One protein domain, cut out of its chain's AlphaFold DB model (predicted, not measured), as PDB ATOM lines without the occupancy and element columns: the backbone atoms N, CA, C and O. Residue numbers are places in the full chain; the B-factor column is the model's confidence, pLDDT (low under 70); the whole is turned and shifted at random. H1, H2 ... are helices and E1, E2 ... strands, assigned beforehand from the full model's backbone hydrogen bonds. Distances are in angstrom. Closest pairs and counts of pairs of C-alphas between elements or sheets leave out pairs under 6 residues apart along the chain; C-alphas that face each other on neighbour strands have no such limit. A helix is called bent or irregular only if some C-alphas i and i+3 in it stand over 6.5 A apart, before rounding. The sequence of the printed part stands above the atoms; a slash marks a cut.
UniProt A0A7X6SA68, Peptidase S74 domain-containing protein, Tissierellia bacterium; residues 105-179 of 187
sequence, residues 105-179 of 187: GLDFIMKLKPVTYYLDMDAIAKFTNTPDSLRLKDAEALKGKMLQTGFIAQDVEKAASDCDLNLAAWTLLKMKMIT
ATOM      1  N   GLY A 105     136.165 153.843 144.762       73.31
ATOM      2  CA  GLY A 105     135.841 152.978 145.890       73.31
ATOM      3  C   GLY A 105     136.245 151.509 145.725       73.31
ATOM      4  O   GLY A 105     136.538 150.883 146.740       73.31
ATOM      5  N   LEU A 106     136.290 150.945 144.509       82.00
ATOM      6  CA  LEU A 106     136.640 149.525 144.340       82.00
ATOM      7  C   LEU A 106     138.123 149.267 144.641       82.00
ATOM      8  O   LEU A 106     138.439 148.388 145.441       82.00
ATOM      9  N   ASP A 107     139.017 150.074 144.069       83.38
ATOM     10  CA  ASP A 107     140.460 149.974 144.323       83.38
ATOM     11  C   ASP A 107     140.786 150.209 145.800       83.38
ATOM     12  O   ASP A 107     141.645 149.535 146.371       83.38
ATOM     13  N   PHE A 108     140.056 151.120 146.446       86.06
ATOM     14  CA  PHE A 108     140.164 151.349 147.882       86.06
ATOM     15  C   PHE A 108     139.770 150.119 148.697       86.06
ATOM     16  O   PHE A 108     140.556 149.690 149.539       86.06
ATOM     17  N   ILE A 109     138.605 149.516 148.425       85.94
ATOM     18  CA  ILE A 109     138.144 148.307 149.128       85.94
ATOM     19  C   ILE A 109     139.169 147.177 148.982       85.94
ATOM     20  O   ILE A 109     139.483 146.511 149.966       85.94
ATOM     21  N   MET A 110     139.733 146.990 147.787       88.62
ATOM     22  CA  MET A 110     140.716 145.934 147.528       88.62
ATOM     23  C   MET A 110     142.066 146.164 148.223       88.62
ATOM     24  O   MET A 110     142.806 145.209 148.450       88.62
ATOM     25  N   LYS A 111     142.397 147.411 148.584       89.88
ATOM     26  CA  LYS A 111     143.604 147.754 149.353       89.88
ATOM     27  C   LYS A 111     143.413 147.644 150.871       89.88
ATOM     28  O   LYS A 111     144.412 147.666 151.594       89.88
ATOM     29  N   LEU A 112     142.176 147.530 151.367       90.19
ATOM     30  CA  LEU A 112     141.911 147.376 152.798       90.19
ATOM     31  C   LEU A 112     142.456 146.040 153.318       90.19
ATOM     32  O   LEU A 112     142.241 144.984 152.728       90.19
ATOM     33  N   LYS A 113     143.136 146.089 154.466       91.50
ATOM     34  CA  LYS A 113     143.735 144.916 155.116       91.50
ATOM     35  C   LYS A 113     143.010 144.620 156.427       91.50
ATOM     36  O   LYS A 113     143.334 145.250 157.434       91.50
ATOM     37  N   PRO A 114     142.014 143.716 156.433       92.69
ATOM     38  CA  PRO A 114     141.378 143.311 157.675       92.69
ATOM     39  C   PRO A 114     142.395 142.569 158.541       92.69
ATOM     40  O   PRO A 114     143.151 141.724 158.056       92.69
ATOM     41  N   VAL A 115     142.411 142.892 159.826       91.38
ATOM     42  CA  VAL A 115     143.305 142.288 160.813       91.38
ATOM     43  C   VAL A 115     142.517 141.870 162.040       91.38
ATOM     44  O   VAL A 115     141.453 142.419 162.340       91.38
ATOM     45  N   THR A 116     143.069 140.915 162.776       94.06
ATOM     46  CA  THR A 116     142.640 140.628 164.138       94.06
ATOM     47  C   THR A 116     143.695 141.113 165.122       94.06
ATOM     48  O   THR A 116     144.890 141.100 164.824       94.06
ATOM     49  N   TYR A 117     143.259 141.600 166.279       91.06
ATOM     50  CA  TYR A 117     144.155 142.152 167.292       91.06
ATOM     51  C   TYR A 117     143.571 142.010 168.697       91.06
ATOM     52  O   TYR A 117     142.369 141.827 168.880       91.06
ATOM     53  N   TYR A 118     144.446 142.112 169.690       94.12
ATOM     54  CA  TYR A 118     144.092 142.231 171.099       94.12
ATOM     55  C   TYR A 118     144.378 143.661 171.548       94.12
ATOM     56  O   TYR A 118     145.351 144.269 171.097       94.12
ATOM     57  N   LEU A 119     143.524 144.216 172.406       91.81
ATOM     58  CA  LEU A 119     143.724 145.570 172.914       91.81
ATOM     59  C   LEU A 119     144.840 145.582 173.959       91.81
ATOM     60  O   LEU A 119     144.784 144.856 174.951       91.81
ATOM     61  N   ASP A 120     145.820 146.457 173.758       93.12
ATOM     62  CA  ASP A 120     146.799 146.797 174.785       93.12
ATOM     63  C   ASP A 120     146.232 147.922 175.661       93.12
ATOM     64  O   ASP A 120     146.307 149.110 175.336       93.12
ATOM     65  N   MET A 121     145.609 147.526 176.772       91.44
ATOM     66  CA  MET A 121     144.945 148.453 177.691       91.44
ATOM     67  C   MET A 121     145.932 149.388 178.404       91.44
ATOM     68  O   MET A 121     145.561 150.508 178.753       91.44
ATOM     69  N   ASP A 122     147.190 148.975 178.585       91.69
ATOM     70  CA  ASP A 122     148.231 149.826 179.167       91.69
ATOM     71  C   ASP A 122     148.690 150.894 178.174       91.69
ATOM     72  O   ASP A 122     148.801 152.070 178.539       91.69
ATOM     73  N   ALA A 123     148.902 150.520 176.910       91.12
ATOM     74  CA  ALA A 123     149.220 151.474 175.852       91.12
ATOM     75  C   ALA A 123     148.094 152.499 175.654       91.12
ATOM     76  O   ALA A 123     148.375 153.692 175.509       91.12
ATOM     77  N   ILE A 124     146.830 152.061 175.715       89.94
ATOM     78  CA  ILE A 124     145.660 152.949 175.653       89.94
ATOM     79  C   ILE A 124     145.658 153.915 176.837       89.94
ATOM     80  O   ILE A 124     145.629 155.122 176.617       89.94
ATOM     81  N   ALA A 125     145.755 153.412 178.072       89.19
ATOM     82  CA  ALA A 125     145.749 154.251 179.270       89.19
ATOM     83  C   ALA A 125     146.883 155.287 179.261       89.19
ATOM     84  O   ALA A 125     146.683 156.436 179.654       89.19
ATOM     85  N   LYS A 126     148.066 154.905 178.763       93.56
ATOM     86  CA  LYS A 126     149.195 155.821 178.583       93.56
ATOM     87  C   LYS A 126     148.900 156.892 177.534       93.56
ATOM     88  O   LYS A 126     149.211 158.054 177.759       93.56
ATOM     89  N   PHE A 127     148.317 156.515 176.398       88.94
ATOM     90  CA  PHE A 127     147.973 157.457 175.332       88.94
ATOM     91  C   PHE A 127     146.898 158.461 175.770       88.94
ATOM     92  O   PHE A 127     146.988 159.643 175.447       88.94
ATOM     93  N   THR A 128     145.906 158.011 176.540       88.75
ATOM     94  CA  THR A 128     144.810 158.852 177.042       88.75
ATOM     95  C   THR A 128     145.140 159.583 178.344       88.75
ATOM     96  O   THR A 128     144.292 160.317 178.846       88.75
ATOM     97  N   ASN A 129     146.347 159.411 178.896       91.94
ATOM     98  CA  ASN A 129     146.746 159.918 180.213       91.94
ATOM     99  C   ASN A 129     145.781 159.509 181.345       91.94
ATOM    100  O   ASN A 129     145.497 160.303 182.243       91.94
ATOM    101  N   THR A 130     145.269 158.277 181.315       89.69
ATOM    102  CA  THR A 130     144.358 157.759 182.343       89.69
ATOM    103  C   THR A 130     145.138 157.403 183.617       89.69
ATOM    104  O   THR A 130     145.991 156.513 183.568       89.69
ATOM    105  N   PRO A 131     144.854 158.039 184.772       91.12
ATOM    106  CA  PRO A 131     145.487 157.698 186.046       91.12
ATOM    107  C   PRO A 131     145.143 156.277 186.499       91.12
ATOM    108  O   PRO A 131     143.997 155.852 186.355       91.12
ATOM    109  N   ASP A 132     146.084 155.578 187.146       90.50
ATOM    110  CA  ASP A 132     145.862 154.213 187.654       90.50
ATOM    111  C   ASP A 132     144.679 154.107 188.630       90.50
ATOM    112  O   ASP A 132     144.023 153.072 188.684       90.50
ATOM    113  N   SER A 133     144.352 155.182 189.357       92.56
ATOM    114  CA  SER A 133     143.199 155.228 190.266       92.56
ATOM    115  C   SER A 133     141.841 155.131 189.563       92.56
ATOM    116  O   SER A 133     140.854 154.790 190.207       92.56
ATOM    117  N   LEU A 134     141.780 155.439 188.265       90.00
ATOM    118  CA  LEU A 134     140.568 155.340 187.446       90.00
ATOM    119  C   LEU A 134     140.528 154.050 186.616       90.00
ATOM    120  O   LEU A 134     139.565 153.821 185.887       90.00
ATOM    121  N   ARG A 135     141.566 153.213 186.709       89.06
ATOM    122  CA  ARG A 135     141.687 151.982 185.929       89.06
ATOM    123  C   ARG A 135     141.080 150.806 186.674       89.06
ATOM    124  O   ARG A 135     141.426 150.532 187.821       89.06
ATOM    125  N   LEU A 136     140.228 150.053 185.984       92.69
ATOM    126  CA  LEU A 136     139.662 148.811 186.498       92.69
ATOM    127  C   LEU A 136     140.432 147.622 185.917       92.69
ATOM    128  O   LEU A 136     140.028 147.026 184.920       92.69
ATOM    129  N   LYS A 137     141.572 147.297 186.534       89.81
ATOM    130  CA  LYS A 137     142.571 146.355 185.996       89.81
ATOM    131  C   LYS A 137     142.007 144.969 185.663       89.81
ATOM    132  O   LYS A 137     142.387 144.400 184.643       89.81
ATOM    133  N   ASP A 138     141.073 144.452 186.460       90.44
ATOM    134  CA  ASP A 138     140.453 143.146 186.197       90.44
ATOM    135  C   ASP A 138     139.587 143.169 184.926       90.44
ATOM    136  O   ASP A 138     139.668 142.264 184.092       90.44
ATOM    137  N   ALA A 139     138.807 144.236 184.728       87.81
ATOM    138  CA  ALA A 139     138.005 144.421 183.521       87.81
ATOM    139  C   ALA A 139     138.886 144.678 182.290       87.81
ATOM    140  O   ALA A 139     138.641 144.119 181.222       87.81
ATOM    141  N   GLU A 140     139.953 145.465 182.443       90.94
ATOM    142  CA  GLU A 140     140.949 145.693 181.393       90.94
ATOM    143  C   GLU A 140     141.652 144.388 180.984       90.94
ATOM    144  O   GLU A 140     141.831 144.135 179.795       90.94
ATOM    145  N   ALA A 141     141.990 143.513 181.937       90.06
ATOM    146  CA  ALA A 141     142.613 142.221 181.654       90.06
ATOM    147  C   ALA A 141     141.677 141.264 180.902       90.06
ATOM    148  O   ALA A 141     142.129 140.502 180.044       90.06
ATOM    149  N   LEU A 142     140.373 141.299 181.198       90.19
ATOM    150  CA  LEU A 142     139.367 140.570 180.424       90.19
ATOM    151  C   LEU A 142     139.245 141.156 179.014       90.19
ATOM    152  O   LEU A 142     139.286 140.408 178.037       90.19
ATOM    153  N   LYS A 143     139.181 142.486 178.898       87.31
ATOM    154  CA  LYS A 143     139.059 143.188 177.616       87.31
ATOM    155  C   LYS A 143     140.267 142.954 176.706       87.31
ATOM    156  O   LYS A 143     140.089 142.667 175.525       87.31
ATOM    157  N   GLY A 144     141.481 142.985 177.253       89.50
ATOM    158  CA  GLY A 144     142.720 142.720 176.518       89.50
ATOM    159  C   GLY A 144     142.843 141.283 175.996       89.50
ATOM    160  O   GLY A 144     143.604 141.035 175.071       89.50
ATOM    161  N   LYS A 145     142.066 140.327 176.525       92.38
ATOM    162  CA  LYS A 145     142.014 138.937 176.029       92.38
ATOM    163  C   LYS A 145     140.932 138.703 174.973       92.38
ATOM    164  O   LYS A 145     140.845 137.603 174.429       92.38
ATOM    165  N   MET A 146     140.100 139.700 174.678       91.19
ATOM    166  CA  MET A 146     139.073 139.589 173.646       91.19
ATOM    167  C   MET A 146     139.690 139.839 172.272       91.19
ATOM    168  O   MET A 146     140.179 140.936 172.005       91.19
ATOM    169  N   LEU A 147     139.630 138.834 171.396       92.12
ATOM    170  CA  LEU A 147     140.045 138.979 170.003       92.12
ATOM    171  C   LEU A 147     139.098 139.948 169.290       92.12
ATOM    172  O   LEU A 147     137.895 139.702 169.214       92.12
ATOM    173  N   GLN A 148     139.654 141.028 168.757       90.56
ATOM    174  CA  GLN A 148     138.944 142.010 167.947       90.56
ATOM    175  C   GLN A 148     139.241 141.781 166.469       90.56
ATOM    176  O   GLN A 148     140.278 141.221 166.112       90.56
ATOM    177  N   THR A 149     138.333 142.229 165.607       91.62
ATOM    178  CA  THR A 149     138.529 142.272 164.153       91.62
ATOM    179  C   THR A 149     138.277 143.692 163.676       91.62
ATOM    180  O   THR A 149     137.289 144.305 164.072       91.62
ATOM    181  N   GLY A 150     139.148 144.218 162.823       89.50
ATOM    182  CA  GLY A 150     139.006 145.573 162.306       89.50
ATOM    183  C   GLY A 150     140.081 145.925 161.290       89.50
ATOM    184  O   GLY A 150     140.620 145.056 160.605       89.50
ATOM    185  N   PHE A 151     140.395 147.214 161.207       89.38
ATOM    186  CA  PHE A 151     141.421 147.761 160.325       89.38
ATOM    187  C   PHE A 151     142.344 148.685 161.114       89.38
ATOM    188  O   PHE A 151     141.921 149.334 162.070       89.38
ATOM    189  N   ILE A 152     143.597 148.794 160.681       89.25
ATOM    190  CA  ILE A 152     144.535 149.782 161.218       89.25
ATOM    191  C   ILE A 152     144.238 151.128 160.550       89.25
ATOM    192  O   ILE A 152     144.307 151.242 159.328       89.25
ATOM    193  N   ALA A 153     143.916 152.158 161.336       82.56
ATOM    194  CA  ALA A 153     143.475 153.454 160.812       82.56
ATOM    195  C   ALA A 153     144.487 154.097 159.841       82.56
ATOM    196  O   ALA A 153     144.087 154.665 158.827       82.56
ATOM    197  N   GLN A 154     145.788 153.953 160.109       85.56
ATOM    198  CA  GLN A 154     146.864 154.453 159.249       85.56
ATOM    199  C   GLN A 154     146.893 153.744 157.888       85.56
ATOM    200  O   GLN A 154     147.099 154.390 156.860       85.56
ATOM    201  N   ASP A 155     146.643 152.434 157.862       88.12
ATOM    202  CA  ASP A 155     146.586 151.662 156.618       88.12
ATOM    203  C   ASP A 155     145.351 152.035 155.791       88.12
ATOM    204  O   ASP A 155     145.438 152.132 154.567       88.12
ATOM    205  N   VAL A 156     144.215 152.306 156.447       87.00
ATOM    206  CA  VAL A 156     143.000 152.789 155.770       87.00
ATOM    207  C   VAL A 156     143.215 154.179 155.172       87.00
ATOM    208  O   VAL A 156     142.844 154.419 154.023       87.00
ATOM    209  N   GLU A 157     143.829 155.100 155.920       83.88
ATOM    210  CA  GLU A 157     144.113 156.454 155.433       83.88
ATOM    211  C   GLU A 157     145.083 156.437 154.247       83.88
ATOM    212  O   GLU A 157     144.872 157.146 153.258       83.88
ATOM    213  N   LYS A 158     146.093 155.564 154.296       86.25
ATOM    214  CA  LYS A 158     146.999 155.334 153.172       86.25
ATOM    215  C   LYS A 158     146.271 154.757 151.957       86.25
ATOM    216  O   LYS A 158     146.414 155.293 150.865       86.25
ATOM    217  N   ALA A 159     145.455 153.716 152.142       87.88
ATOM    218  CA  ALA A 159     144.698 153.097 151.054       87.88
ATOM    219  C   ALA A 159     143.765 154.095 150.353       87.88
ATOM    220  O   ALA A 159     143.632 154.052 149.132       87.88
ATOM    221  N   ALA A 160     143.142 155.002 151.108       84.94
ATOM    222  CA  ALA A 160     142.311 156.055 150.538       84.94
ATOM    223  C   ALA A 160     143.132 157.118 149.798       84.94
ATOM    224  O   ALA A 160     142.754 157.518 148.699       84.94
ATOM    225  N   SER A 161     144.264 157.536 150.369       83.38
ATOM    226  CA  SER A 161     145.170 158.503 149.739       83.38
ATOM    227  C   SER A 161     145.716 157.975 148.408       83.38
ATOM    228  O   SER A 161     145.697 158.690 147.414       83.38
ATOM    229  N   ASP A 162     146.098 156.695 148.353       85.06
ATOM    230  CA  ASP A 162     146.577 156.024 147.134       85.06
ATOM    231  C   ASP A 162     145.483 155.841 146.058       85.06
ATOM    232  O   ASP A 162     145.758 155.304 144.982       85.06
ATOM    233  N   CYS A 163     144.232 156.185 146.365       84.06
ATOM    234  CA  CYS A 163     143.071 156.084 145.479       84.06
ATOM    235  C   CYS A 163     142.396 157.451 145.256       84.06
ATOM    236  O   CYS A 163     141.247 157.487 144.817       84.06
ATOM    237  N   ASP A 164     143.073 158.558 145.597       79.81
ATOM    238  CA  ASP A 164     142.553 159.934 145.523       79.81
ATOM    239  C   ASP A 164     141.190 160.121 146.229       79.81
ATOM    240  O   ASP A 164     140.382 160.993 145.893       79.81
ATOM    241  N   LEU A 165     140.915 159.299 147.247       75.19
ATOM    242  CA  LEU A 165     139.695 159.366 148.040       75.19
ATOM    243  C   LEU A 165     139.891 160.308 149.221       75.19
ATOM    244  O   LEU A 165     140.586 160.008 150.194       75.19
ATOM    245  N   ASN A 166     139.200 161.444 149.177       68.06
ATOM    246  CA  ASN A 166     139.173 162.369 150.298       68.06
ATOM    247  C   ASN A 166     138.250 161.856 151.421       68.06
ATOM    248  O   ASN A 166     137.046 162.122 151.443       68.06
ATOM    249  N   LEU A 167     138.833 161.161 152.402       65.50
ATOM    250  CA  LEU A 167     138.120 160.725 153.610       65.50
ATOM    251  C   LEU A 167     137.707 161.885 154.538       65.50
ATOM    252  O   LEU A 167     136.965 161.651 155.491       65.50
ATOM    253  N   ALA A 168     138.133 163.133 154.301       55.19
ATOM    254  CA  ALA A 168     137.717 164.277 155.120       55.19
ATOM    255  C   ALA A 168     136.228 164.632 154.943       55.19
ATOM    256  O   ALA A 168     135.632 165.205 155.850       55.19
ATOM    257  N   ALA A 169     135.599 164.230 153.831       49.78
ATOM    258  CA  ALA A 169     134.145 164.319 153.659       49.78
ATOM    259  C   ALA A 169     133.370 163.241 154.457       49.78
ATOM    260  O   ALA A 169     132.148 163.301 154.560       49.78
ATOM    261  N   TRP A 170     134.081 162.271 155.048       50.38
ATOM    262  CA  TRP A 170     133.550 161.121 155.788       50.38
ATOM    263  C   TRP A 170     133.898 161.206 157.279       50.38
ATOM    264  O   TRP A 170     134.265 160.215 157.913       50.38
ATOM    265  N   THR A 171     133.800 162.401 157.860       46.88
ATOM    266  CA  THR A 171     134.171 162.708 159.254       46.88
ATOM    267  C   THR A 171     133.536 161.776 160.295       46.88
ATOM    268  O   THR A 171     134.154 161.507 161.321       46.88
ATOM    269  N   LEU A 172     132.367 161.188 160.012       44.16
ATOM    270  CA  LEU A 172     131.717 160.194 160.881       44.16
ATOM    271  C   LEU A 172     132.399 158.807 160.883       44.16
ATOM    272  O   LEU A 172     132.271 158.074 161.864       44.16
ATOM    273  N   LEU A 173     133.144 158.439 159.832       43.53
ATOM    274  CA  LEU A 173     133.825 157.139 159.733       43.53
ATOM    275  C   LEU A 173     135.218 157.147 160.380       43.53
ATOM    276  O   LEU A 173     135.614 156.142 160.967       43.53
ATOM    277  N   LYS A 174     135.936 158.285 160.343       41.06
ATOM    278  CA  LYS A 174     137.227 158.443 161.048       41.06
ATOM    279  C   LYS A 174     137.082 158.193 162.554       41.06
ATOM    280  O   LYS A 174     137.974 157.614 163.160       41.06
ATOM    281  N   MET A 175     135.941 158.567 163.133       38.66
ATOM    282  CA  MET A 175     135.657 158.337 164.550       38.66
ATOM    283  C   MET A 175     135.236 156.880 164.816       38.66
ATOM    284  O   MET A 175     135.780 156.259 165.717       38.66
ATOM    285  N   LYS A 176     134.367 156.282 163.980       42.69
ATOM    286  CA  LYS A 176     133.872 154.900 164.172       42.69
ATOM    287  C   LYS A 176     134.865 153.781 163.833       42.69
ATOM    288  O   LYS A 176     134.766 152.717 164.429       42.69
ATOM    289  N   MET A 177     135.821 153.985 162.921       39.69
ATOM    290  CA  MET A 177     136.872 152.979 162.672       39.69
ATOM    291  C   MET A 177     137.908 152.906 163.801       39.69
ATOM    292  O   MET A 177     138.582 151.891 163.928       39.69
ATOM    293  N   ILE A 178     138.026 153.956 164.621       41.22
ATOM    294  CA  ILE A 178     138.868 153.957 165.826       41.22
ATOM    295  C   ILE A 178     138.082 153.431 167.043       41.22
ATOM    296  O   ILE A 178     138.681 152.898 167.973       41.22
ATOM    297  N   THR A 179     136.745 153.508 167.032       37.97
ATOM    298  CA  THR A 179     135.881 153.071 168.141       37.97
ATOM    299  C   THR A 179     134.737 152.147 167.698       37.97
ATOM    300  O   THR A 179     133.560 152.465 167.860       37.97
TER     301      THR A 179
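Overview. This is residues 105 to 179 of the 187 residues of the protein "Peptidase S74 domain-containing protein" of Tissierellia bacterium (UniProt A0A7X6SA68). The model is a loose, elongated body of two helical lobes joined by a narrow two-stranded ribbon, E1 beside E2. H1, H4 and H5 make the lobe toward one end, where H5 folds back from H4 and its residues 168 to 173 stick out; H2 and H3 make the lobe at the other end, set crosswise and joined by a loop, residues 128 to 136. The 75 printed residues include five named helices and two named strands in the order H1, E1, H2, H3, E2, H4, H5, and the class is mostly helix. The sheet's order is E1 - E2, antiparallel. The whole is loose, with a radius of gyration of the C-alphas of 15.5 A and spans of 45 by 22 by 16 A.

Arrangement. H1, residues 105 to 111, and H4, residues 153 to 161, only just touch, with 3 pairs of C-alphas within 8 A; the closest C-alphas, of Lys 111 and Ala 159, are 5.7 A apart. They run opposite ways at a steep tilt of 50 degrees. E1, residues 115 to 117, and E2, residues 148 to 150, are antiparallel neighbours, with 148 degrees between their directions. C-alphas 116 and 149 face each other at 4.4 A, and N 148 and O 117, 2.8 A, and N 115 and O 150, 2.9 A, are within hydrogen-bond range. H2, residues 121 to 127, and H3, residues 137 to 144, touch about perpendicular, at 83 degrees; their closest C-alphas, of Met 121 and Glu 140, are 6.1 A apart. H4 and H5, residues 167 to 176, form a helical hairpin: they only just touch, with 3 pairs of C-alphas within 8 A, the closest those of Ala 160 and Leu 167 at 7.0 A. They run opposite ways at a shallow tilt of 19 degrees. The helix packing is only just mostly crossed, with 1 of 3 touching pairs at a shallow tilt. Among the pairs that are apart are H1 and H5, and H2 and H4. In H1, H2, H3 and H4 every O i to N i+4 pair is within hydrogen-bond range; in H5 1 of 6 is, and 3 of 7 O i to N i+3 pairs are.

Along the chain. H1 begins at C-alpha 105, (135.841, 152.978, 145.890). H3 is 10.2 A long from first to last C-alpha, H4 12.3 A and H5 12.8 A. H5 is irregular, with C-alphas 169 and 172 8.7 A apart, and it ends at C-alpha 176, (133.872, 154.900, 164.172).

Size, cuts and confidence. The outline is only just a rod. The two C-alphas farthest apart, of Leu 106 and Ser 133, are 46.7 A apart. The printed part has no cut. The link from H2 to H3, 9 residues, is short, and the other links are tight. The mean pLDDT of the printed part is 81.0, and residues 166 to 179 are under 70.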